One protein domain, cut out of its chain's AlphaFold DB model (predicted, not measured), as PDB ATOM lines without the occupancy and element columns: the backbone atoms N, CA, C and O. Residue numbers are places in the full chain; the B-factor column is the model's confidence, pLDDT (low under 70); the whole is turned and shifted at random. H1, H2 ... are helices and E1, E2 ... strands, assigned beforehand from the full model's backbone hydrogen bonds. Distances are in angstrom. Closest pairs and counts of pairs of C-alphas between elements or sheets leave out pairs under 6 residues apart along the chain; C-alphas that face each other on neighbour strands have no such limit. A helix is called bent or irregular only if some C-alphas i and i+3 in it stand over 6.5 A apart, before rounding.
ATOM      1  N   ASP A 195     168.532 -10.410 108.075       94.81
ATOM      2  CA  ASP A 195     168.156  -9.054 108.447       94.81
ATOM      3  C   ASP A 195     169.105  -8.009 107.844       94.81
ATOM      4  O   ASP A 195     168.639  -6.929 107.470       94.81
ATOM      5  N   GLU A 196     170.378  -8.366 107.641       94.81
ATOM      6  CA  GLU A 196     171.406  -7.528 106.994       94.81
ATOM      7  C   GLU A 196     171.413  -7.627 105.456       94.81
ATOM      8  O   GLU A 196     171.930  -6.743 104.768       94.81
ATOM      9  N   SER A 197     170.806  -8.676 104.897       93.75
ATOM     10  CA  SER A 197     170.734  -8.894 103.448       93.75
ATOM     11  C   SER A 197     169.775  -7.926 102.732       93.75
ATOM     12  O   SER A 197     168.787  -7.434 103.293       93.75
ATOM     13  N   SER A 198     170.026  -7.674 101.439       93.06
ATOM     14  CA  SER A 198     169.116  -6.898 100.583       93.06
ATOM     15  C   SER A 198     167.758  -7.591 100.403       93.06
ATOM     16  O   SER A 198     167.574  -8.760 100.732       93.06
ATOM     17  N   GLY A 199     166.758  -6.856  99.901       93.31
ATOM     18  CA  GLY A 199     165.417  -7.408  99.657       93.31
ATOM     19  C   GLY A 199     165.414  -8.591  98.681       93.31
ATOM     20  O   GLY A 199     164.632  -9.520  98.863       93.31
ATOM     21  N   ALA A 200     166.316  -8.578  97.703       96.69
ATOM     22  CA  ALA A 200     166.655  -9.717  96.864       96.69
ATOM     23  C   ALA A 200     168.185  -9.852  96.787       96.69
ATOM     24  O   ALA A 200     168.895  -8.840  96.765       96.69
ATOM     25  N   PHE A 201     168.703 -11.077  96.803       97.44
ATOM     26  CA  PHE A 201     170.141 -11.375  96.813       97.44
ATOM     27  C   PHE A 201     170.427 -12.780  96.273       97.44
ATOM     28  O   PHE A 201     169.523 -13.602  96.138       97.44
ATOM     29  N   LEU A 202     171.691 -13.064  95.964       97.88
ATOM     30  CA  LEU A 202     172.181 -14.413  95.703       97.88
ATOM     31  C   LEU A 202     172.837 -14.952  96.963       97.88
ATOM     32  O   LEU A 202     173.751 -14.333  97.497       97.88
ATOM     33  N   LEU A 203     172.389 -16.113  97.416       98.00
ATOM     34  CA  LEU A 203     173.030 -16.852  98.488       98.00
ATOM     35  C   LEU A 203     173.861 -17.971  97.870       98.00
ATOM     36  O   LEU A 203     173.322 -18.805  97.138       98.00
ATOM     37  N   ALA A 204     175.159 -17.978  98.147       96.69
ATOM     38  CA  ALA A 204     176.097 -18.968  97.633       96.69
ATOM     39  C   ALA A 204     176.581 -19.883  98.761       96.69
ATOM     40  O   ALA A 204     176.984 -19.396  99.816       96.69
ATOM     41  N   ASN A 205     176.567 -21.192  98.517       92.94
ATOM     42  CA  ASN A 205     177.396 -22.142  99.257       92.94
ATOM     43  C   ASN A 205     178.567 -22.591  98.359       92.94
ATOM     44  O   ASN A 205     178.713 -22.100  97.239       92.94
ATOM     45  N   ASP A 206     179.383 -23.538  98.822       88.12
ATOM     46  CA  ASP A 206     180.545 -24.028  98.061       88.12
ATOM     47  C   ASP A 206     180.200 -24.699  96.713       88.12
ATOM     48  O   ASP A 206     181.077 -24.859  95.866       88.12
ATOM     49  N   ALA A 207     178.947 -25.117  96.500       89.19
ATOM     50  CA  ALA A 207     178.538 -25.936  95.358       89.19
ATOM     51  C   ALA A 207     177.630 -25.205  94.357       89.19
ATOM     52  O   ALA A 207     177.740 -25.412  93.150       89.19
ATOM     53  N   GLU A 208     176.694 -24.389  94.836       94.19
ATOM     54  CA  GLU A 208     175.650 -23.777  94.020       94.19
ATOM     55  C   GLU A 208     175.182 -22.433  94.606       94.19
ATOM     56  O   GLU A 208     175.525 -22.042  95.726       94.19
ATOM     57  N   LYS A 209     174.366 -21.714  93.831       95.69
ATOM     58  CA  LYS A 209     173.755 -20.444  94.235       95.69
ATOM     59  C   LYS A 209     172.241 -20.548  94.170       95.69
ATOM     60  O   LYS A 209     171.700 -21.164  93.253       95.69
ATOM     61  N   ILE A 210     171.565 -19.888  95.101       97.19
ATOM     62  CA  ILE A 210     170.116 -19.681  95.058       97.19
ATOM     63  C   ILE A 210     169.812 -18.188  95.094       97.19
ATOM     64  O   ILE A 210     170.414 -17.442  95.866       97.19
ATOM     65  N   ALA A 211     168.875 -17.737  94.265       97.94
ATOM     66  CA  ALA A 211     168.345 -16.382  94.374       97.94
ATOM     67  C   ALA A 211     167.293 -16.337  95.482       97.94
ATOM     68  O   ALA A 211     166.413 -17.192  95.537       97.94
ATOM     69  N   VAL A 212     167.378 -15.366  96.382       98.44
ATOM     70  CA  VAL A 212     166.503 -15.274  97.550       98.44
ATOM     71  C   VAL A 212     165.853 -13.903  97.592       98.44
ATOM     72  O   VAL A 212     166.546 -12.891  97.564       98.44
ATOM     73  N   SER A 213     164.527 -13.871  97.700       97.94
ATOM     74  CA  SER A 213     163.757 -12.665  98.005       97.94
ATOM     75  C   SER A 213     163.252 -12.684  99.447       97.94
ATOM     76  O   SER A 213     162.917 -13.735  99.990       97.94
ATOM     77  N   ARG A 214     163.140 -11.519 100.084       96.94
ATOM     78  CA  ARG A 214     162.681 -11.373 101.473       96.94
ATOM     79  C   ARG A 214     161.483 -10.436 101.569       96.94
ATOM     80  O   ARG A 214     161.523  -9.286 101.130       96.94
ATOM     81  N   TRP A 215     160.413 -10.912 102.191       96.94
ATOM     82  CA  TRP A 215     159.211 -10.123 102.440       96.94
ATOM     83  C   TRP A 215     159.278  -9.470 103.822       96.94
ATOM     84  O   TRP A 215     159.739 -10.077 104.784       96.94
ATOM     85  N   ILE A 216     158.780  -8.234 103.921       95.12
ATOM     86  CA  ILE A 216     158.670  -7.496 105.194       95.12
ATOM     87  C   ILE A 216     157.332  -7.785 105.887       95.12
ATOM     88  O   ILE A 216     157.222  -7.747 107.103       95.12
ATOM     89  N   SER A 217     156.274  -8.043 105.124       94.50
ATOM     90  CA  SER A 217     154.949  -8.425 105.624       94.50
ATOM     91  C   SER A 217     154.443  -9.583 104.773       94.50
ATOM     92  O   SER A 217     154.771  -9.611 103.586       94.50
ATOM     93  N   PRO A 218     153.616 -10.502 105.302       93.50
ATOM     94  CA  PRO A 218     152.954 -11.502 104.466       93.50
ATOM     95  C   PRO A 218     151.963 -10.915 103.443       93.50
ATOM     96  O   PRO A 218     151.487 -11.636 102.562       93.50
ATOM     97  N   LYS A 219     151.607  -9.627 103.552       90.00
ATOM     98  CA  LYS A 219     150.639  -8.978 102.663       90.00
ATOM     99  C   LYS A 219     151.275  -8.559 101.335       90.00
ATOM    100  O   LYS A 219     152.178  -7.730 101.294       90.00
ATOM    101  N   ARG A 220     150.701  -9.069 100.239       85.75
ATOM    102  CA  ARG A 220     151.168  -8.908  98.845       85.75
ATOM    103  C   ARG A 220     151.230  -7.452  98.356       85.75
ATOM    104  O   ARG A 220     152.013  -7.149  97.475       85.75
ATOM    105  N   SER A 221     150.452  -6.549  98.951       78.44
ATOM    106  CA  SER A 221     150.395  -5.129  98.574       78.44
ATOM    107  C   SER A 221     151.219  -4.197  99.472       78.44
ATOM    108  O   SER A 221     151.043  -2.981  99.428       78.44
ATOM    109  N   ARG A 222     152.098  -4.728 100.338       79.06
ATOM    110  CA  ARG A 222     152.919  -3.909 101.247       79.06
ATOM    111  C   ARG A 222     154.404  -4.123 101.014       79.06
ATOM    112  O   ARG A 222     154.901  -5.233 101.144       79.06
ATOM    113  N   SER A 223     155.135  -3.024 100.841       85.56
ATOM    114  CA  SER A 223     156.600  -3.026 100.738       85.56
ATOM    115  C   SER A 223     157.130  -3.872  99.573       85.56
ATOM    116  O   SER A 223     158.102  -4.601  99.767       85.56
ATOM    117  N   TYR A 224     156.485  -3.790  98.406       87.69
ATOM    118  CA  TYR A 224     156.953  -4.348  97.127       87.69
ATOM    119  C   TYR A 224     157.441  -5.810  97.174       87.69
ATOM    120  O   TYR A 224     158.564  -6.108  96.784       87.69
ATOM    121  N   PRO A 225     156.642  -6.764  97.680       92.44
ATOM    122  CA  PRO A 225     157.083  -8.152  97.755       92.44
ATOM    123  C   PRO A 225     157.190  -8.801  96.368       92.44
ATOM    124  O   PRO A 225     158.044  -9.660  96.164       92.44
ATOM    125  N   TYR A 226     156.347  -8.393  95.415       94.50
ATOM    126  CA  TYR A 226     156.368  -8.912  94.050       94.50
ATOM    127  C   TYR A 226     157.574  -8.445  93.246       94.50
ATOM    128  O   TYR A 226     158.122  -9.255  92.511       94.50
ATOM    129  N   GLU A 227     158.033  -7.206  93.424       94.94
ATOM    130  CA  GLU A 227     159.280  -6.744  92.805       94.94
ATOM    131  C   GLU A 227     160.467  -7.613  93.241       94.94
ATOM    132  O   GLU A 227     161.143  -8.192  92.394       94.94
ATOM    133  N   ARG A 228     160.647  -7.832  94.550       95.31
ATOM    134  CA  ARG A 228     161.733  -8.696  95.045       95.31
ATOM    135  C   ARG A 228     161.652 -10.115  94.498       95.31
ATOM    136  O   ARG A 228     162.682 -10.714  94.216       95.31
ATOM    137  N   VAL A 229     160.445 -10.674  94.378       97.00
ATOM    138  CA  VAL A 229     160.259 -11.993  93.756       97.00
ATOM    139  C   VAL A 229     160.648 -11.925  92.284       97.00
ATOM    140  O   VAL A 229     161.438 -12.761  91.852       97.00
ATOM    141  N   TYR A 230     160.149 -10.932  91.543       97.00
ATOM    142  CA  TYR A 230     160.434 -10.714  90.127       97.00
ATOM    143  C   TYR A 230     161.943 -10.708  89.855       97.00
ATOM    144  O   TYR A 230     162.395 -11.463  88.996       97.00
ATOM    145  N   ASP A 231     162.748 -10.001  90.649       96.19
ATOM    146  CA  ASP A 231     164.211  -9.962  90.480       96.19
ATOM    147  C   ASP A 231     164.915 -11.322  90.628       96.19
ATOM    148  O   ASP A 231     166.006 -11.532  90.093       96.19
ATOM    149  N   THR A 232     164.289 -12.288  91.302       96.69
ATOM    150  CA  THR A 232     164.831 -13.650  91.443       96.69
ATOM    151  C   THR A 232     164.409 -14.603  90.319       96.69
ATOM    152  O   THR A 232     164.995 -15.678  90.185       96.69
ATOM    153  N   LEU A 233     163.416 -14.251  89.491       94.69
ATOM    154  CA  LEU A 233     162.773 -15.198  88.564       94.69
ATOM    155  C   LEU A 233     163.662 -15.648  87.398       94.69
ATOM    156  O   LEU A 233     163.455 -16.747  86.880       94.69
ATOM    157  N   ARG A 234     164.670 -14.857  87.007       91.81
ATOM    158  CA  ARG A 234     165.657 -15.270  85.989       91.81
ATOM    159  C   ARG A 234     166.596 -16.385  86.450       91.81
ATOM    160  O   ARG A 234     167.253 -17.003  85.618       91.81
ATOM    161  N   TYR A 235     166.684 -16.630  87.757       93.50
ATOM    162  CA  TYR A 235     167.546 -17.664  88.317       93.50
ATOM    163  C   TYR A 235     166.796 -18.992  88.406       93.50
ATOM    164  O   TYR A 235     165.614 -19.033  88.752       93.50
ATOM    165  N   GLU A 236     167.490 -20.085  88.095       91.31
ATOM    166  CA  GLU A 236     166.906 -21.428  88.050       91.31
ATOM    167  C   GLU A 236     166.353 -21.859  89.413       91.31
ATOM    168  O   GLU A 236     165.190 -22.252  89.527       91.31
ATOM    169  N   LYS A 237     167.176 -21.725  90.459       95.00
ATOM    170  CA  LYS A 237     166.815 -22.054  91.836       95.00
ATOM    171  C   LYS A 237     166.613 -20.777  92.635       95.00
ATOM    172  O   LYS A 237     167.513 -19.945  92.759       95.00
ATOM    173  N   ARG A 238     165.399 -20.622  93.158       97.12
ATOM    174  CA  ARG A 238     164.939 -19.366  93.746       97.12
ATOM    175  C   ARG A 238     163.991 -19.586  94.912       97.12
ATOM    176  O   ARG A 238     163.069 -20.395  94.826       97.12
ATOM    177  N   ALA A 239     164.212 -18.853  95.990       98.50
ATOM    178  CA  ALA A 239     163.446 -18.951  97.217       98.50
ATOM    179  C   ALA A 239     162.906 -17.587  97.646       98.50
ATOM    180  O   ALA A 239     163.472 -16.546  97.329       98.50
ATOM    181  N   THR A 240     161.827 -17.593  98.419       98.69
ATOM    182  CA  THR A 240     161.302 -16.400  99.069       98.69
ATOM    183  C   THR A 240     161.054 -16.651 100.547       98.69
ATOM    184  O   THR A 240     160.420 -17.632 100.931       98.69
ATOM    185  N   ILE A 241     161.533 -15.744 101.389       98.69
ATOM    186  CA  ILE A 241     161.332 -15.769 102.836       98.69
ATOM    187  C   ILE A 241     160.128 -14.894 103.151       98.69
ATOM    188  O   ILE A 241     160.119 -13.709 102.805       98.69
ATOM    189  N   ILE A 242     159.108 -15.470 103.792       98.38
ATOM    190  CA  ILE A 242     157.863 -14.763 104.105       98.38
ATOM    191  C   ILE A 242     157.526 -14.934 105.589       98.38
ATOM    192  O   ILE A 242     157.313 -16.069 106.023       98.38
ATOM    193  N   PRO A 243     157.433 -13.847 106.379       98.12
ATOM    194  CA  PRO A 243     156.948 -13.946 107.747       98.12
ATOM    195  C   PRO A 243     155.483 -14.397 107.755       98.12
ATOM    196  O   PRO A 243     154.657 -13.830 107.043       98.12
ATOM    197  N   VAL A 244     155.133 -15.395 108.569       97.81
ATOM    198  CA  VAL A 244     153.753 -15.907 108.660       97.81
ATOM    199  C   VAL A 244     152.794 -14.919 109.326       97.81
ATOM    200  O   VAL A 244     151.587 -14.963 109.089       97.81
ATOM    201  N   LEU A 245     153.339 -14.014 110.136       97.56
ATOM    202  CA  LEU A 245     152.641 -12.950 110.843       97.56
ATOM    203  C   LEU A 245     153.537 -11.714 110.877       97.56
ATOM    204  O   LEU A 245     154.732 -11.824 111.146       97.56
ATOM    205  N   LYS A 246     152.935 -10.548 110.650       97.38
ATOM    206  CA  LYS A 246     153.498  -9.258 111.039       97.38
ATOM    207  C   LYS A 246     152.483  -8.501 111.888       97.38
ATOM    208  O   LYS A 246     151.480  -8.037 111.353       97.38
ATOM    209  N   ASP A 247     152.746  -8.379 113.184       97.56
ATOM    210  CA  ASP A 247     151.950  -7.563 114.107       97.56
ATOM    211  C   ASP A 247     152.725  -6.288 114.451       97.56
ATOM    212  O   ASP A 247     153.874  -6.355 114.883       97.56
ATOM    213  N   GLU A 248     152.149  -5.117 114.195       96.75
ATOM    214  CA  GLU A 248     152.769  -3.823 114.493       96.75
ATOM    215  C   GLU A 248     152.381  -3.265 115.868       96.75
ATOM    216  O   GLU A 248     152.906  -2.219 116.234       96.75
ATOM    217  N   GLY A 249     151.534  -3.948 116.643       96.19
ATOM    218  CA  GLY A 249     150.962  -3.462 117.903       96.19
ATOM    219  C   GLY A 249     149.522  -2.970 117.753       96.19
ATOM    220  O   GLY A 249     149.032  -2.849 116.636       96.19
ATOM    221  N   LEU A 250     148.833  -2.684 118.866       94.31
ATOM    222  CA  LEU A 250     147.399  -2.325 118.878       94.31
ATOM    223  C   LEU A 250     147.024  -1.151 117.963       94.31
ATOM    224  O   LEU A 250     145.917  -1.118 117.431       94.31
ATOM    225  N   GLY A 251     147.925  -0.180 117.802       91.38
ATOM    226  CA  GLY A 251     147.707   0.963 116.913       91.38
ATOM    227  C   GLY A 251     148.144   0.729 115.471       91.38
ATOM    228  O   GLY A 251     148.112   1.665 114.672       91.38
ATOM    229  N   GLY A 252     148.678  -0.451 115.161       93.06
ATOM    230  CA  GLY A 252     149.294  -0.789 113.884       93.06
ATOM    231  C   GLY A 252     148.527  -1.854 113.108       93.06
ATOM    232  O   GLY A 252     147.459  -2.311 113.501       93.06
ATOM    233  N   GLU A 253     149.090  -2.253 111.972       92.56
ATOM    234  CA  GLU A 253     148.519  -3.313 111.146       92.56
ATOM    235  C   GLU A 253     148.860  -4.709 111.685       92.56
ATOM    236  O   GLU A 253     149.915  -4.930 112.289       92.56
ATOM    237  N   ARG A 254     147.990  -5.677 111.381       94.06
ATOM    238  CA  ARG A 254     148.228  -7.099 111.642       94.06
ATOM    239  C   ARG A 254     147.969  -7.929 110.395       94.06
ATOM    240  O   ARG A 254     146.820  -8.171 110.020       94.06
ATOM    241  N   ASP A 255     149.050  -8.400 109.789       94.62
ATOM    242  CA  ASP A 255     149.030  -9.164 108.547       94.62
ATOM    243  C   ASP A 255     149.356 -10.642 108.808       94.62
ATOM    244  O   ASP A 255     150.253 -10.958 109.588       94.62
ATOM    245  N   PHE A 256     148.677 -11.552 108.104       94.88
ATOM    246  CA  PHE A 256     148.919 -12.998 108.169       94.88
ATOM    247  C   PHE A 256     149.201 -13.572 106.782       94.88
ATOM    248  O   PHE A 256     148.632 -13.109 105.788       94.88
ATOM    249  N   LEU A 257     150.030 -14.612 106.721       94.69
ATOM    250  CA  LEU A 257     150.249 -15.383 105.501       94.69
ATOM    251  C   LEU A 257     148.951 -16.056 105.048       94.69
ATOM    252  O   LEU A 257     148.189 -16.602 105.844       94.69
ATOM    253  N   GLN A 258     148.723 -16.018 103.740       90.94
ATOM    254  CA  GLN A 258     147.577 -16.620 103.073       90.94
ATOM    255  C   GLN A 258     148.019 -17.832 102.248       90.94
ATOM    256  O   GLN A 258     149.109 -17.844 101.676       90.94
ATOM    257  N   TRP A 259     147.149 -18.836 102.139       90.69
ATOM    258  CA  TRP A 259     147.382 -20.028 101.314       90.69
ATOM    259  C   TRP A 259     147.649 -19.680  99.850       90.69
ATOM    260  O   TRP A 259     148.532 -20.255  99.216       90.69
ATOM    261  N   ASP A 260     146.908 -18.709  99.314       88.38
ATOM    262  CA  ASP A 260     147.015 -18.336  97.903       88.38
ATOM    263  C   ASP A 260     148.409 -17.764  97.580       88.38
ATOM    264  O   ASP A 260     148.871 -17.903  96.451       88.38
ATOM    265  N   THR A 261     149.124 -17.212  98.573       92.25
ATOM    266  CA  THR A 261     150.532 -16.804  98.433       92.25
ATOM    267  C   THR A 261     151.446 -18.012  98.222       92.25
ATOM    268  O   THR A 261     152.237 -18.005  97.284       92.25
ATOM    269  N   LEU A 262     151.316 -19.075  99.028       93.56
ATOM    270  CA  LEU A 262     152.088 -20.317  98.841       93.56
ATOM    271  C   LEU A 262     151.795 -20.946  97.478       93.56
ATOM    272  O   LEU A 262     152.706 -21.314  96.741       93.56
ATOM    273  N   SER A 263     150.513 -21.009  97.115       93.25
ATOM    274  CA  SER A 263     150.080 -21.546  95.827       93.25
ATOM    275  C   SER A 263     150.605 -20.721  94.644       93.25
ATOM    276  O   SER A 263     150.906 -21.291  93.594       93.25
ATOM    277  N   LEU A 264     150.720 -19.395  94.790       94.88
ATOM    278  CA  LEU A 264     151.254 -18.510  93.753       94.88
ATOM    279  C   LEU A 264     152.763 -18.705  93.597       94.88
ATOM    280  O   LEU A 264     153.253 -18.806  92.479       94.88
ATOM    281  N   MET A 265     153.497 -18.820  94.705       96.56
ATOM    282  CA  MET A 265     154.935 -19.093  94.654       96.56
ATOM    283  C   MET A 265     155.224 -20.456  94.013       96.56
ATOM    284  O   MET A 265     156.129 -20.557  93.191       96.56
ATOM    285  N   SER A 266     154.399 -21.478  94.270       95.56
ATOM    286  CA  SER A 266     154.490 -22.758  93.550       95.56
ATOM    287  C   SER A 266     154.271 -22.607  92.041       95.56
ATOM    288  O   SER A 266     155.010 -23.206  91.265       95.56
ATOM    289  N   LEU A 267     153.293 -21.795  91.613       95.31
ATOM    290  CA  LEU A 267     153.038 -21.513  90.191       95.31
ATOM    291  C   LEU A 267     154.244 -20.841  89.515       95.31
ATOM    292  O   LEU A 267     154.578 -21.170  88.379       95.31
ATOM    293  N   LEU A 268     154.916 -19.939  90.232       95.50
ATOM    294  CA  LEU A 268     156.121 -19.240  89.773       95.50
ATOM    295  C   LEU A 268     157.411 -20.063  89.953       95.50
ATOM    296  O   LEU A 268     158.501 -19.567  89.666       95.50
ATOM    297  N   ASN A 269     157.307 -21.314  90.412       95.69
ATOM    298  CA  ASN A 269     158.430 -22.182  90.763       95.69
ATOM    299  C   ASN A 269     159.419 -21.518  91.746       95.69
ATOM    300  O   ASN A 269     160.624 -21.479  91.506       95.69
ATOM    301  N   VAL A 270     158.892 -20.953  92.834       98.19
ATOM    302  CA  VAL A 270     159.646 -20.309  93.919       98.19
ATOM    303  C   VAL A 270     159.445 -21.091  95.219       98.19
ATOM    304  O   VAL A 270     158.311 -21.308  95.660       98.19
ATOM    305  N   PHE A 271     160.547 -21.506  95.846       98.69
ATOM    306  CA  PHE A 271     160.543 -22.180  97.146       98.69
ATOM    307  C   PHE A 271     160.176 -21.183  98.255       98.69
ATOM    308  O   PHE A 271     160.827 -20.155  98.396       98.69
ATOM    309  N   VAL A 272     159.159 -21.451  99.069       98.62
ATOM    310  CA  VAL A 272     158.782 -20.568 100.182       98.62
ATOM    311  C   VAL A 272     159.433 -21.031 101.475       98.62
ATOM    312  O   VAL A 272     159.372 -22.206 101.823       98.62
ATOM    313  N   VAL A 273     159.993 -20.091 102.229       98.69
ATOM    314  CA  VAL A 273     160.397 -20.266 103.625       98.69
ATOM    315  C   VAL A 273     159.405 -19.492 104.499       98.69
ATOM    316  O   VAL A 273     159.547 -18.272 104.636       98.69
ATOM    317  N   PRO A 274     158.376 -20.149 105.075       98.31
ATOM    318  CA  PRO A 274     157.535 -19.526 106.087       98.31
ATOM    319  C   PRO A 274     158.377 -19.303 107.343       98.31
ATOM    320  O   PRO A 274     158.866 -20.262 107.942       98.31
ATOM    321  N   ALA A 275     158.564 -18.041 107.712       98.38
ATOM    322  CA  ALA A 275     159.410 -17.610 108.820       98.38
ATOM    323  C   ALA A 275     158.599 -16.820 109.853       98.38
ATOM    324  O   ALA A 275     157.406 -16.574 109.679       98.38
ATOM    325  N   PHE A 276     159.243 -16.389 110.931       98.56
ATOM    326  CA  PHE A 276     158.625 -15.548 111.950       98.56
ATOM    327  C   PHE A 276     159.624 -14.525 112.485       98.56
ATOM    328  O   PHE A 276     160.839 -14.728 112.451       98.56
ATOM    329  N   TYR A 277     159.092 -13.402 112.960       98.56
ATOM    330  CA  TYR A 277     159.871 -12.376 113.635       98.56
ATOM    331  C   TYR A 277     160.199 -12.821 115.060       98.56
ATOM    332  O   TYR A 277     159.302 -13.212 115.800       98.56
ATOM    333  N   LYS A 278     161.476 -12.742 115.443       98.06
ATOM    334  CA  LYS A 278     161.977 -13.088 116.786       98.06
ATOM    335  C   LYS A 278     162.239 -11.846 117.632       98.06
ATOM    336  O   LYS A 278     162.105 -11.864 118.857       98.06
ATOM    337  N   ASN A 279     162.608 -10.743 116.978       98.06
ATOM    338  CA  ASN A 279     162.945  -9.490 117.638       98.06
ATOM    339  C   ASN A 279     162.210  -8.292 117.036       98.06
ATOM    340  O   ASN A 279     161.768  -8.340 115.896       98.06
ATOM    341  N   ALA A 280     162.064  -7.231 117.831       98.06
ATOM    342  CA  ALA A 280     161.520  -5.936 117.430       98.06
ATOM    343  C   ALA A 280     161.908  -4.874 118.470       98.06
ATOM    344  O   ALA A 280     162.264  -5.218 119.605       98.06
ATOM    345  N   THR A 281     161.781  -3.601 118.112       97.81
ATOM    346  CA  THR A 281     161.991  -2.464 119.015       97.81
ATOM    347  C   THR A 281     160.677  -1.730 119.281       97.81
ATOM    348  O   THR A 281     159.737  -1.771 118.482       97.81
ATOM    349  N   LYS A 282     160.565  -1.068 120.440       97.25
ATOM    350  CA  LYS A 282     159.403  -0.220 120.738       97.25
ATOM    351  C   LYS A 282     159.420   0.989 119.810       97.25
ATOM    352  O   LYS A 282     160.446   1.653 119.681       97.25
ATOM    353  N   ASN A 283     158.280   1.314 119.210       95.44
ATOM    354  CA  ASN A 283     158.177   2.520 118.408       95.44
ATOM    355  C   ASN A 283     158.137   3.753 119.330       95.44
ATOM    356  O   ASN A 283     157.232   3.920 120.145       95.44
ATOM    357  N   THR A 284     159.137   4.624 119.204       93.06
ATOM    358  CA  THR A 284     159.277   5.826 120.045       93.06
ATOM    359  C   THR A 284     158.272   6.921 119.701       93.06
ATOM    360  O   THR A 284     157.984   7.768 120.541       93.06
ATOM    361  N   ARG A 285     157.713   6.907 118.484       93.50
ATOM    362  CA  ARG A 285     156.722   7.889 118.012       93.50
ATOM    363  C   ARG A 285     155.284   7.433 118.246       93.50
ATOM    364  O   ARG A 285     154.400   8.271 118.379       93.50
ATOM    365  N   ARG A 286     155.045   6.120 118.267       91.69
ATOM    366  CA  ARG A 286     153.727   5.503 118.480       91.69
ATOM    367  C   ARG A 286     153.846   4.435 119.557       91.69
ATOM    368  O   ARG A 286     154.258   3.314 119.282       91.69
ATOM    369  N   ALA A 287     153.552   4.812 120.799       89.56
ATOM    370  CA  ALA A 287     153.847   3.991 121.975       89.56
ATOM    371  C   ALA A 287     153.082   2.651 122.023       89.56
ATOM    372  O   ALA A 287     153.506   1.736 122.730       89.56
ATOM    373  N   ASP A 288     151.986   2.547 121.275       93.25
ATOM    374  CA  ASP A 288     151.148   1.364 121.064       93.25
ATOM    375  C   ASP A 288     151.610   0.492 119.883       93.25
ATOM    376  O   ASP A 288     150.885  -0.409 119.459       93.25
ATOM    377  N   GLN A 289     152.815   0.745 119.359       96.62
ATOM    378  CA  GLN A 289     153.395   0.002 118.249       96.62
ATOM    379  C   GLN A 289     154.828  -0.480 118.500       96.62
ATOM    380  O   GLN A 289     155.576   0.035 119.339       96.62
ATOM    381  N   ILE A 290     155.226  -1.471 117.708       97.94
ATOM    382  CA  ILE A 290     156.602  -1.948 117.557       97.94
ATOM    383  C   ILE A 290     157.110  -1.683 116.135       97.94
ATOM    384  O   ILE A 290     156.339  -1.546 115.184       97.94
ATOM    385  N   THR A 291     158.426  -1.601 115.980       96.75
ATOM    386  CA  THR A 291     159.117  -1.362 114.707       96.75
ATOM    387  C   THR A 291     160.373  -2.234 114.613       96.75
ATOM    388  O   THR A 291     160.640  -3.020 115.519       96.75
ATOM    389  N   GLU A 292     161.099  -2.149 113.493       95.94
ATOM    390  CA  GLU A 292     162.388  -2.835 113.270       95.94
ATOM    391  C   GLU A 292     162.336  -4.329 113.620       95.94
ATOM    392  O   GLU A 292     163.182  -4.867 114.335       95.94
ATOM    393  N   GLN A 293     161.279  -4.991 113.154       97.81
ATOM    394  CA  GLN A 293     161.094  -6.415 113.391       97.81
ATOM    395  C   GLN A 293     162.162  -7.202 112.619       97.81
ATOM    396  O   GLN A 293     162.385  -6.933 111.439       97.81
ATOM    397  N   LYS A 294     162.804  -8.158 113.293       98.31
ATOM    398  CA  LYS A 294     163.919  -8.976 112.795       98.31
ATOM    399  C   LYS A 294     163.573 -10.459 112.816       98.31
ATOM    400  O   LYS A 294     162.996 -10.943 113.803       98.31
ATOM    401  N   LEU A 295     163.825 -11.140 111.703       98.50
ATOM    402  CA  LEU A 295     163.488 -12.552 111.523       98.50
ATOM    403  C   LEU A 295     164.385 -13.439 112.399       98.50
ATOM    404  O   LEU A 295     165.439 -13.028 112.876       98.50
ATOM    405  N   ASP A 296     163.961 -14.676 112.644       98.38
ATOM    406  CA  ASP A 296     164.856 -15.668 113.245       98.38
ATOM    407  C   ASP A 296     165.892 -16.145 112.207       98.38
ATOM    408  O   ASP A 296     165.603 -17.025 111.391       98.38
ATOM    409  N   ASN A 297     167.087 -15.539 112.215       98.06
ATOM    410  CA  ASN A 297     168.140 -15.840 111.242       98.06
ATOM    411  C   ASN A 297     168.561 -17.319 111.256       98.06
ATOM    412  O   ASN A 297     168.739 -17.909 110.194       98.06
ATOM    413  N   GLU A 298     168.662 -17.940 112.436       98.06
ATOM    414  CA  GLU A 298     169.060 -19.349 112.565       98.06
ATOM    415  C   GLU A 298     168.043 -20.265 111.880       98.06
ATOM    416  O   GLU A 298     168.403 -21.122 111.072       98.06
ATOM    417  N   TYR A 299     166.755 -20.035 112.148       98.56
ATOM    418  CA  TYR A 299     165.673 -20.782 111.513       98.56
ATOM    419  C   TYR A 299     165.688 -20.606 109.987       98.56
ATOM    420  O   TYR A 299     165.599 -21.585 109.241       98.56
ATOM    421  N   VAL A 300     165.828 -19.364 109.507       98.62
ATOM    422  CA  VAL A 300     165.866 -19.066 108.068       98.62
ATOM    423  C   VAL A 300     167.066 -19.740 107.402       98.62
ATOM    424  O   VAL A 300     166.896 -20.378 106.363       98.62
ATOM    425  N   ALA A 301     168.258 -19.652 107.997       98.31
ATOM    426  CA  ALA A 301     169.469 -20.276 107.473       98.31
ATOM    427  C   ALA A 301     169.310 -21.800 107.351       98.31
ATOM    428  O   ALA A 301     169.616 -22.366 106.300       98.31
ATOM    429  N   VAL A 302     168.749 -22.463 108.370       98.06
ATOM    430  CA  VAL A 302     168.451 -23.906 108.319       98.06
ATOM    431  C   VAL A 302     167.520 -24.235 107.150       98.06
ATOM    432  O   VAL A 302     167.825 -25.132 106.363       98.06
ATOM    433  N   LYS A 303     166.430 -23.480 106.965       98.44
ATOM    434  CA  LYS A 303     165.491 -23.707 105.853       98.44
ATOM    435  C   LYS A 303     166.106 -23.460 104.479       98.44
ATOM    436  O   LYS A 303     165.836 -24.216 103.549       98.44
ATOM    437  N   LEU A 304     166.964 -22.453 104.332       98.12
ATOM    438  CA  LEU A 304     167.687 -22.229 103.078       98.12
ATOM    439  C   LEU A 304     168.693 -23.355 102.799       98.12
ATOM    440  O   LEU A 304     168.794 -23.806 101.660       98.12
ATOM    441  N   LYS A 305     169.372 -23.880 103.829       97.12
ATOM    442  CA  LYS A 305     170.246 -25.061 103.712       97.12
ATOM    443  C   LYS A 305     169.481 -26.306 103.262       97.12
ATOM    444  O   LYS A 305     169.961 -27.045 102.405       97.12
ATOM    445  N   GLU A 306     168.285 -26.524 103.806       97.50
ATOM    446  CA  GLU A 306     167.386 -27.593 103.358       97.50
ATOM    447  C   GLU A 306     167.021 -27.426 101.870       97.50
ATOM    448  O   GLU A 306     167.086 -28.398 101.120       97.50
ATOM    449  N   ILE A 307     166.719 -26.202 101.411       97.56
ATOM    450  CA  ILE A 307     166.420 -25.912  99.994       97.56
ATOM    451  C   ILE A 307     167.627 -26.184  99.088       97.56
ATOM    452  O   ILE A 307     167.454 -26.730  97.998       97.56
ATOM    453  N   PHE A 308     168.851 -25.854  99.513       95.69
ATOM    454  CA  PHE A 308     170.061 -26.240  98.778       95.69
ATOM    455  C   PHE A 308     170.105 -27.758  98.548       95.69
ATOM    456  O   PHE A 308     170.237 -28.213  97.413       95.69
ATOM    457  N   ALA A 309     169.877 -28.557  99.591       94.94
ATOM    458  CA  ALA A 309     169.890 -30.015  99.481       94.94
ATOM    459  C   ALA A 309     168.673 -30.604  98.733       94.94
ATOM    460  O   ALA A 309     168.743 -31.733  98.236       94.94
ATOM    461  N   PHE A 310     167.563 -29.869  98.642       96.31
ATOM    462  CA  PHE A 310     166.306 -30.365  98.090       96.31
ATOM    463  C   PHE A 310     166.381 -30.609  96.573       96.31
ATOM    464  O   PHE A 310     166.871 -29.775  95.811       96.31
ATOM    465  N   LYS A 311     165.873 -31.768  96.132       93.44
ATOM    466  CA  LYS A 311     165.891 -32.209  94.721       93.44
ATOM    467  C   LYS A 311     164.518 -32.201  94.039       93.44
ATOM    468  O   LYS A 311     164.442 -32.470  92.846       93.44
ATOM    469  N   GLY A 312     163.445 -31.932  94.784       94.69
ATOM    470  CA  GLY A 312     162.085 -31.842  94.244       94.69
ATOM    471  C   GLY A 312     161.757 -30.460  93.677       94.69
ATOM    472  O   GLY A 312     162.602 -29.565  93.618       94.69
ATOM    473  N   THR A 313     160.497 -30.266  93.296       95.19
ATOM    474  CA  THR A 313     160.013 -28.986  92.764       95.19
ATOM    475  C   THR A 313     159.657 -27.999  93.877       95.19
ATOM    476  O   THR A 313     159.396 -28.386  95.020       95.19
ATOM    477  N   ALA A 314     159.557 -26.708  93.540       96.56
ATOM    478  CA  ALA A 314     159.053 -25.702  94.475       96.56
ATOM    479  C   ALA A 314     157.654 -26.048  95.002       96.56
ATOM    480  O   ALA A 314     157.344 -25.780  96.159       96.56
ATOM    481  N   ARG A 315     156.820 -26.695  94.180       94.81
ATOM    482  CA  ARG A 315     155.500 -27.165  94.596       94.81
ATOM    483  C   ARG A 315     155.600 -28.202  95.714       94.81
ATOM    484  O   ARG A 315     154.947 -28.017  96.736       94.81
ATOM    485  N   ASP A 316     156.424 -29.234  95.539       95.88
ATOM    486  CA  ASP A 316     156.584 -30.313  96.527       95.88
ATOM    487  C   ASP A 316     157.077 -29.756  97.866       95.88
ATOM    488  O   ASP A 316     156.550 -30.075  98.934       95.88
ATOM    489  N   TRP A 317     158.061 -28.856  97.799       98.00
ATOM    490  CA  TRP A 317     158.564 -28.145  98.965       98.00
ATOM    491  C   TRP A 317     157.473 -27.307  99.637       98.00
ATOM    492  O   TRP A 317     157.259 -27.434 100.840       98.00
ATOM    493  N   ASN A 318     156.754 -26.475  98.879       97.00
ATOM    494  CA  ASN A 318     155.730 -25.578  99.416       97.00
ATOM    495  C   ASN A 318     154.557 -26.351 100.032       97.00
ATOM    496  O   ASN A 318     154.022 -25.928 101.054       97.00
ATOM    497  N   GLU A 319     154.179 -27.498  99.462       94.06
ATOM    498  CA  GLU A 319     153.186 -28.404 100.049       94.06
ATOM    499  C   GLU A 319     153.688 -29.019 101.367       94.06
ATOM    500  O   GLU A 319     152.920 -29.138 102.325       94.06
ATOM    501  N   ALA A 320     154.977 -29.361 101.462       95.56
ATOM    502  CA  ALA A 320     155.584 -29.813 102.713       95.56
ATOM    503  C   ALA A 320     155.628 -28.693 103.770       95.56
ATOM    504  O   ALA A 320     155.250 -28.927 104.919       95.56
ATOM    505  N   GLN A 321     155.998 -27.467 103.385       95.94
ATOM    506  CA  GLN A 321     155.978 -26.309 104.287       95.94
ATOM    507  C   GLN A 321     154.561 -25.980 104.757       95.94
ATOM    508  O   GLN A 321     154.349 -25.647 105.922       95.94
ATOM    509  N   ALA A 322     153.568 -26.135 103.883       93.38
ATOM    510  CA  ALA A 322     152.175 -25.909 104.226       93.38
ATOM    511  C   ALA A 322     151.681 -26.829 105.355       93.38
ATOM    512  O   ALA A 322     150.939 -26.388 106.230       93.38
ATOM    513  N   LYS A 323     152.146 -28.086 105.386       93.62
ATOM    514  CA  LYS A 323     151.865 -29.040 106.475       93.62
ATOM    515  C   LYS A 323     152.544 -28.656 107.796       93.62
ATOM    516  O   LYS A 323     152.094 -29.081 108.853       93.62
ATOM    517  N   GLN A 324     153.605 -27.848 107.747       95.06
ATOM    518  CA  GLN A 324     154.332 -27.368 108.927       95.06
ATOM    519  C   GLN A 324     153.834 -26.007 109.434       95.06
ATOM    520  O   GLN A 324     154.257 -25.574 110.507       95.06
ATOM    521  N   LEU A 325     152.906 -25.340 108.731       95.31
ATOM    522  CA  LEU A 325     152.452 -23.986 109.075       95.31
ATOM    523  C   LEU A 325     151.950 -23.847 110.509       95.31
ATOM    524  O   LEU A 325     152.209 -22.817 111.122       95.31
ATOM    525  N   LYS A 326     151.273 -24.865 111.055       96.19
ATOM    526  CA  LYS A 326     150.845 -24.862 112.461       96.19
ATOM    527  C   LYS A 326     152.022 -24.561 113.390       96.19
ATOM    528  O   LYS A 326     151.939 -23.642 114.197       96.19
ATOM    529  N   THR A 327     153.119 -25.295 113.211       97.50
ATOM    530  CA  THR A 327     154.326 -25.167 114.038       97.50
ATOM    531  C   THR A 327     154.933 -23.774 113.885       97.50
ATOM    532  O   THR A 327     155.262 -23.132 114.876       97.50
ATOM    533  N   VAL A 328     155.007 -23.255 112.656       98.06
ATOM    534  CA  VAL A 328     155.562 -21.915 112.397       98.06
ATOM    535  C   VAL A 328     154.678 -20.809 112.992       98.06
ATOM    536  O   VAL A 328     155.189 -19.828 113.526       98.06
ATOM    537  N   PHE A 329     153.350 -20.959 112.961       98.06
ATOM    538  CA  PHE A 329     152.435 -20.025 113.624       98.06
ATOM    539  C   PHE A 329     152.538 -20.085 115.152       98.06
ATOM    540  O   PHE A 329     152.441 -19.044 115.800       98.06
ATOM    541  N   GLU A 330     152.744 -21.266 115.735       98.31
ATOM    542  CA  GLU A 330     152.992 -21.424 117.174       98.31
ATOM    543  C   GLU A 330     154.306 -20.744 117.581       98.31
ATOM    544  O   GLU A 330     154.312 -19.960 118.529       98.31
ATOM    545  N   GLN A 331     155.375 -20.931 116.800       98.56
ATOM    546  CA  GLN A 331     156.645 -20.222 116.990       98.56
ATOM    547  C   GLN A 331     156.473 -18.703 116.870       98.56
ATOM    548  O   GLN A 331     156.981 -17.959 117.706       98.56
ATOM    549  N   ALA A 332     155.708 -18.231 115.880       98.44
ATOM    550  CA  ALA A 332     155.400 -16.813 115.733       98.44
ATOM    551  C   ALA A 332     154.636 -16.266 116.947       98.44
ATOM    552  O   ALA A 332     154.977 -15.197 117.450       98.44
ATOM    553  N   ARG A 333     153.628 -16.992 117.448       98.31
ATOM    554  CA  ARG A 333     152.872 -16.609 118.650       98.31
ATOM    555  C   ARG A 333     153.804 -16.430 119.842       98.31
ATOM    556  O   ARG A 333     153.765 -15.394 120.501       98.31
ATOM    557  N   ASP A 334     154.643 -17.426 120.100       98.44
ATOM    558  CA  ASP A 334     155.531 -17.412 121.256       98.44
ATOM    559  C   ASP A 334     156.594 -16.312 121.122       98.44
ATOM    560  O   ASP A 334     156.841 -15.573 122.074       98.44
ATOM    561  N   ALA A 335     157.119 -16.085 119.915       98.50
ATOM    562  CA  ALA A 335     158.015 -14.967 119.647       98.50
ATOM    563  C   ALA A 335     157.349 -13.599 119.878       98.50
ATOM    564  O   ALA A 335     157.940 -12.730 120.519       98.50
ATOM    565  N   TYR A 336     156.104 -13.393 119.435       98.38
ATOM    566  CA  TYR A 336     155.388 -12.134 119.672       98.38
ATOM    567  C   TYR A 336     155.021 -11.911 121.143       98.38
ATOM    568  O   TYR A 336     155.049 -10.767 121.602       98.38
ATOM    569  N   ARG A 337     154.757 -12.976 121.913       98.12
ATOM    570  CA  ARG A 337     154.621 -12.884 123.378       98.12
ATOM    571  C   ARG A 337     155.900 -12.350 124.016       98.12
ATOM    572  O   ARG A 337     155.835 -11.437 124.839       98.12
ATOM    573  N   GLU A 338     157.057 -12.872 123.615       98.38
ATOM    574  CA  GLU A 338     158.351 -12.409 124.130       98.38
ATOM    575  C   GLU A 338     158.697 -10.990 123.661       98.38
ATOM    576  O   GLU A 338     159.164 -10.171 124.456       98.38
ATOM    577  N   ILE A 339     158.393 -10.646 122.403       98.31
ATOM    578  CA  ILE A 339     158.521  -9.276 121.891       98.31
ATOM    579  C   ILE A 339     157.687  -8.315 122.743       98.31
ATOM    580  O   ILE A 339     158.241  -7.342 123.248       98.31
ATOM    581  N   SER A 340     156.402  -8.612 122.957       97.56
ATOM    582  CA  SER A 340     155.483  -7.800 123.766       97.56
ATOM    583  C   SER A 340     156.026  -7.540 125.176       97.56
ATOM    584  O   SER A 340     156.092  -6.388 125.620       97.56
ATOM    585  N   LYS A 341     156.509  -8.593 125.855       97.75
ATOM    586  CA  LYS A 341     157.126  -8.494 127.190       97.75
ATOM    587  C   LYS A 341     158.363  -7.597 127.180       97.75
ATOM    588  O   LYS A 341     158.473  -6.694 128.010       97.75
ATOM    589  N   ARG A 342     159.287  -7.824 126.241       97.81
ATOM    590  CA  ARG A 342     160.563  -7.097 126.164       97.81
ATOM    591  C   ARG A 342     160.373  -5.631 125.787       97.81
ATOM    592  O   ARG A 342     161.010  -4.766 126.383       97.81
ATOM    593  N   THR A 343     159.511  -5.336 124.814       96.81
ATOM    594  CA  THR A 343     159.259  -3.958 124.368       96.81
ATOM    595  C   THR A 343     158.285  -3.218 125.278       96.81
ATOM    596  O   THR A 343     158.203  -1.994 125.191       96.81
ATOM    597  N   LYS A 344     157.561  -3.922 126.161       96.12
ATOM    598  CA  LYS A 344     156.477  -3.360 126.983       96.12
ATOM    599  C   LYS A 344     155.460  -2.625 126.100       96.12
ATOM    600  O   LYS A 344     155.149  -1.449 126.330       96.12
ATOM    601  N   THR A 345     155.010  -3.312 125.051       95.44
ATOM    602  CA  THR A 345     154.025  -2.815 124.083       95.44
ATOM    603  C   THR A 345     152.910  -3.835 123.947       95.44
ATOM    604  O   THR A 345     153.178  -5.000 123.671       95.44
ATOM    605  N   TYR A 346     151.663  -3.396 124.096       94.19
ATOM    606  CA  TYR A 346     150.513  -4.259 123.861       94.19
ATOM    607  C   TYR A 346     150.361  -4.550 122.364       94.19
ATOM    608  O   TYR A 346     150.334  -3.635 121.538       94.19
ATOM    609  N   LEU A 347     150.263  -5.835 122.035       96.25
ATOM    610  CA  LEU A 347     149.969  -6.322 120.692       96.25
ATOM    611  C   LEU A 347     148.493  -6.703 120.587       96.25
ATOM    612  O   LEU A 347     147.773  -6.705 121.589       96.25
ATOM    613  N   HIS A 348     148.039  -7.022 119.378       96.75
ATOM    614  CA  HIS A 348     146.692  -7.541 119.198       96.75
ATOM    615  C   HIS A 348     146.494  -8.855 119.960       96.75
ATOM    616  O   HIS A 348     147.432  -9.620 120.189       96.75
ATOM    617  N   ASP A 349     145.244  -9.148 120.308       93.75
ATOM    618  CA  ASP A 349     144.898 -10.396 120.971       93.75
ATOM    619  C   ASP A 349     145.172 -11.615 120.073       93.75
ATOM    620  O   ASP A 349     145.087 -11.568 118.839       93.75
ATOM    621  N   GLU A 350     145.454 -12.749 120.700       94.31
ATOM    622  CA  GLU A 350     145.859 -13.960 119.991       94.31
ATOM    623  C   GLU A 350     144.691 -14.735 119.369       94.31
ATOM    624  O   GLU A 350     144.929 -15.759 118.735       94.31
ATOM    625  N   THR A 351     143.434 -14.294 119.501       94.88
ATOM    626  CA  THR A 351     142.259 -15.076 119.065       94.88
ATOM    627  C   THR A 351     142.334 -15.428 117.582       94.88
ATOM    628  O   THR A 351     142.153 -16.585 117.201       94.88
ATOM    629  N   ALA A 352     142.664 -14.444 116.739       92.62
ATOM    630  CA  ALA A 352     142.800 -14.662 115.301       92.62
ATOM    631  C   ALA A 352     143.959 -15.615 114.969       92.62
ATOM    632  O   ALA A 352     143.802 -16.494 114.124       92.62
ATOM    633  N   LEU A 353     145.100 -15.478 115.651       95.31
ATOM    634  CA  LEU A 353     146.262 -16.346 115.450       95.31
ATOM    635  C   LEU A 353     145.982 -17.780 115.917       95.31
ATOM    636  O   LEU A 353     146.269 -18.724 115.192       95.31
ATOM    637  N   ASN A 354     145.338 -17.959 117.071       96.12
ATOM    638  CA  ASN A 354     144.932 -19.267 117.583       96.12
ATOM    639  C   ASN A 354     143.919 -19.953 116.652       96.12
ATOM    640  O   ASN A 354     144.002 -21.162 116.429       96.12
ATOM    641  N   GLN A 355     143.005 -19.191 116.043       95.00
ATOM    642  CA  GLN A 355     142.125 -19.720 115.002       95.00
ATOM    643  C   GLN A 355     142.919 -20.192 113.774       95.00
ATOM    644  O   GLN A 355     142.622 -21.260 113.239       95.00
ATOM    645  N   LEU A 356     143.929 -19.434 113.334       93.56
ATOM    646  CA  LEU A 356     144.790 -19.832 112.217       93.56
ATOM    647  C   LEU A 356     145.618 -21.081 112.533       93.56
ATOM    648  O   LEU A 356     145.689 -21.964 111.687       93.56
ATOM    649  N   ILE A 357     146.174 -21.192 113.744       95.75
ATOM    650  CA  ILE A 357     146.900 -22.383 114.218       95.75
ATOM    651  C   ILE A 357     146.002 -23.620 114.118       95.75
ATOM    652  O   ILE A 357     146.409 -24.630 113.550       95.75
ATOM    653  N   LYS A 358     144.753 -23.521 114.595       95.50
ATOM    654  CA  LYS A 358     143.773 -24.611 114.493       95.50
ATOM    655  C   LYS A 358     143.458 -24.967 113.039       95.50
ATOM    656  O   LYS A 358     143.396 -26.136 112.688       95.50
ATOM    657  N   LEU A 359     143.260 -23.970 112.177       93.56
ATOM    658  CA  LEU A 359     143.003 -24.211 110.755       93.56
ATOM    659  C   LEU A 359     144.207 -24.849 110.052       93.56
ATOM    660  O   LEU A 359     144.015 -25.685 109.176       93.56
ATOM    661  N   ALA A 360     145.431 -24.495 110.446       92.94
ATOM    662  CA  ALA A 360     146.668 -25.023 109.878       92.94
ATOM    663  C   ALA A 360     146.935 -26.503 110.227       92.94
ATOM    664  O   ALA A 360     147.821 -27.103 109.626       92.94
ATOM    665  N   GLU A 361     146.158 -27.116 111.132       90.81
ATOM    666  CA  GLU A 361     146.151 -28.577 111.344       90.81
ATOM    667  C   GLU A 361     145.697 -29.340 110.097       90.81
ATOM    668  O   GLU A 361     146.129 -30.466 109.857       90.81
ATOM    669  N   ASN A 362     144.834 -28.719 109.290       90.19
ATOM    670  CA  ASN A 362     144.360 -29.270 108.034       90.19
ATOM    671  C   ASN A 362     144.621 -28.261 106.903       90.19
ATOM    672  O   ASN A 362     143.879 -27.282 106.775       90.19
TER     673      ASN A 362
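Overview. This is residues 195 to 362 of the 531 residues of an uncharacterized protein of Acidobacteria bacterium (UniProt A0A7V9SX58). What does the domain look like? A strongly twisted four-strand sheet, E1 E2 E3 E6, has H1 and H2 over one face and H3 over the other; past one end of it, E3 and E6 run on into two small hairpins, E4 with E5 and E7 with E8. The long bent helix H4 runs beside the edge strand E6 with its arm H4a, its arm H4b packs on E7, and H5 folds back on H4b. What is it made of? The printed part has 168 residues with five named helices and eight named strands, in the order E1 E2 H1 E3 E4 E5 H2 E6 E7 E8 H3 H4 H5; its class and the large sheet are mixed, and the hairpins antiparallel. It is compact, radius of gyration of the C-alphas 15.8 A, spanning 45 by 34 by 27 A.

Along the chain. Where are the first elements? E1 is residues 200 to 204, beginning at C-alpha 200 (166.655, -9.717, 96.864); E2 is 209 to 214, H1 225 to 232, E3 238 to 243, 17.0 A long, E4 245 to 247 and E5 254 to 256. What follows? H2 is residues 259 to 267, E6 271 to 275, E7 277 to 282, E8 290 to 295 and H3 297 to 309, 18.5 A. H4, 314 to 343, was assigned as one helix by its hydrogen bonds but is bent, C-alphas 323 and 326 being 7.4 A apart: H4a is 314 to 323, H4b 326 to 343, 25.5 A. H5, 351 to 359, ends at C-alpha 359 (143.003, -24.211, 110.755).

Arrangement. How do the strands pair? Within hydrogen-bond range are N 201 and O 212 of the hairpin E1 and E2, 2.9 A, N 239 and O 211 of parallel E2 and E3, 2.8 A, and N 273 and O 240 of parallel E3 and E6, 2.8 A; likewise N 246 and O 255 of the hairpin E4 and E5, 2.9 A, and N 291 and O 281 of the hairpin E7 and E8, 2.8 A. E2, H1, E3 form a strand-helix-strand unit, parallel neighbours with a helix between, its crossover right-handed. Which helices are on the sheet? In three layers, helices on both faces, H1 has a height over the sheet of 7.9 A, closest C-alphas Ala 211 and Thr 232, 5.3 A; H2 is on the same face at 9.9 A, H3 on the opposite face at 6.9 A. Where are the others? H4a touches H2, C-alphas of Ser 266 and Arg 315 closest at 4.6 A; H4b, with residues 326 to 333 alone, touches H5 in a helical hairpin, Lys 326 and Ile 357 closest, C-alphas 5.0 A apart. Every O i to N i+4 pair is within hydrogen-bond range in H2, H3, H4a, H4b and H5, and 3 of 4 in H1.

Size, cuts and confidence. How large is it? The two C-alphas farthest apart, of Arg 285 and Lys 311, are 47.3 A apart. Is it whole and confident? The printed part has no cut and no long link; its mean pLDDT is 95.4, and no printed residue is under 70.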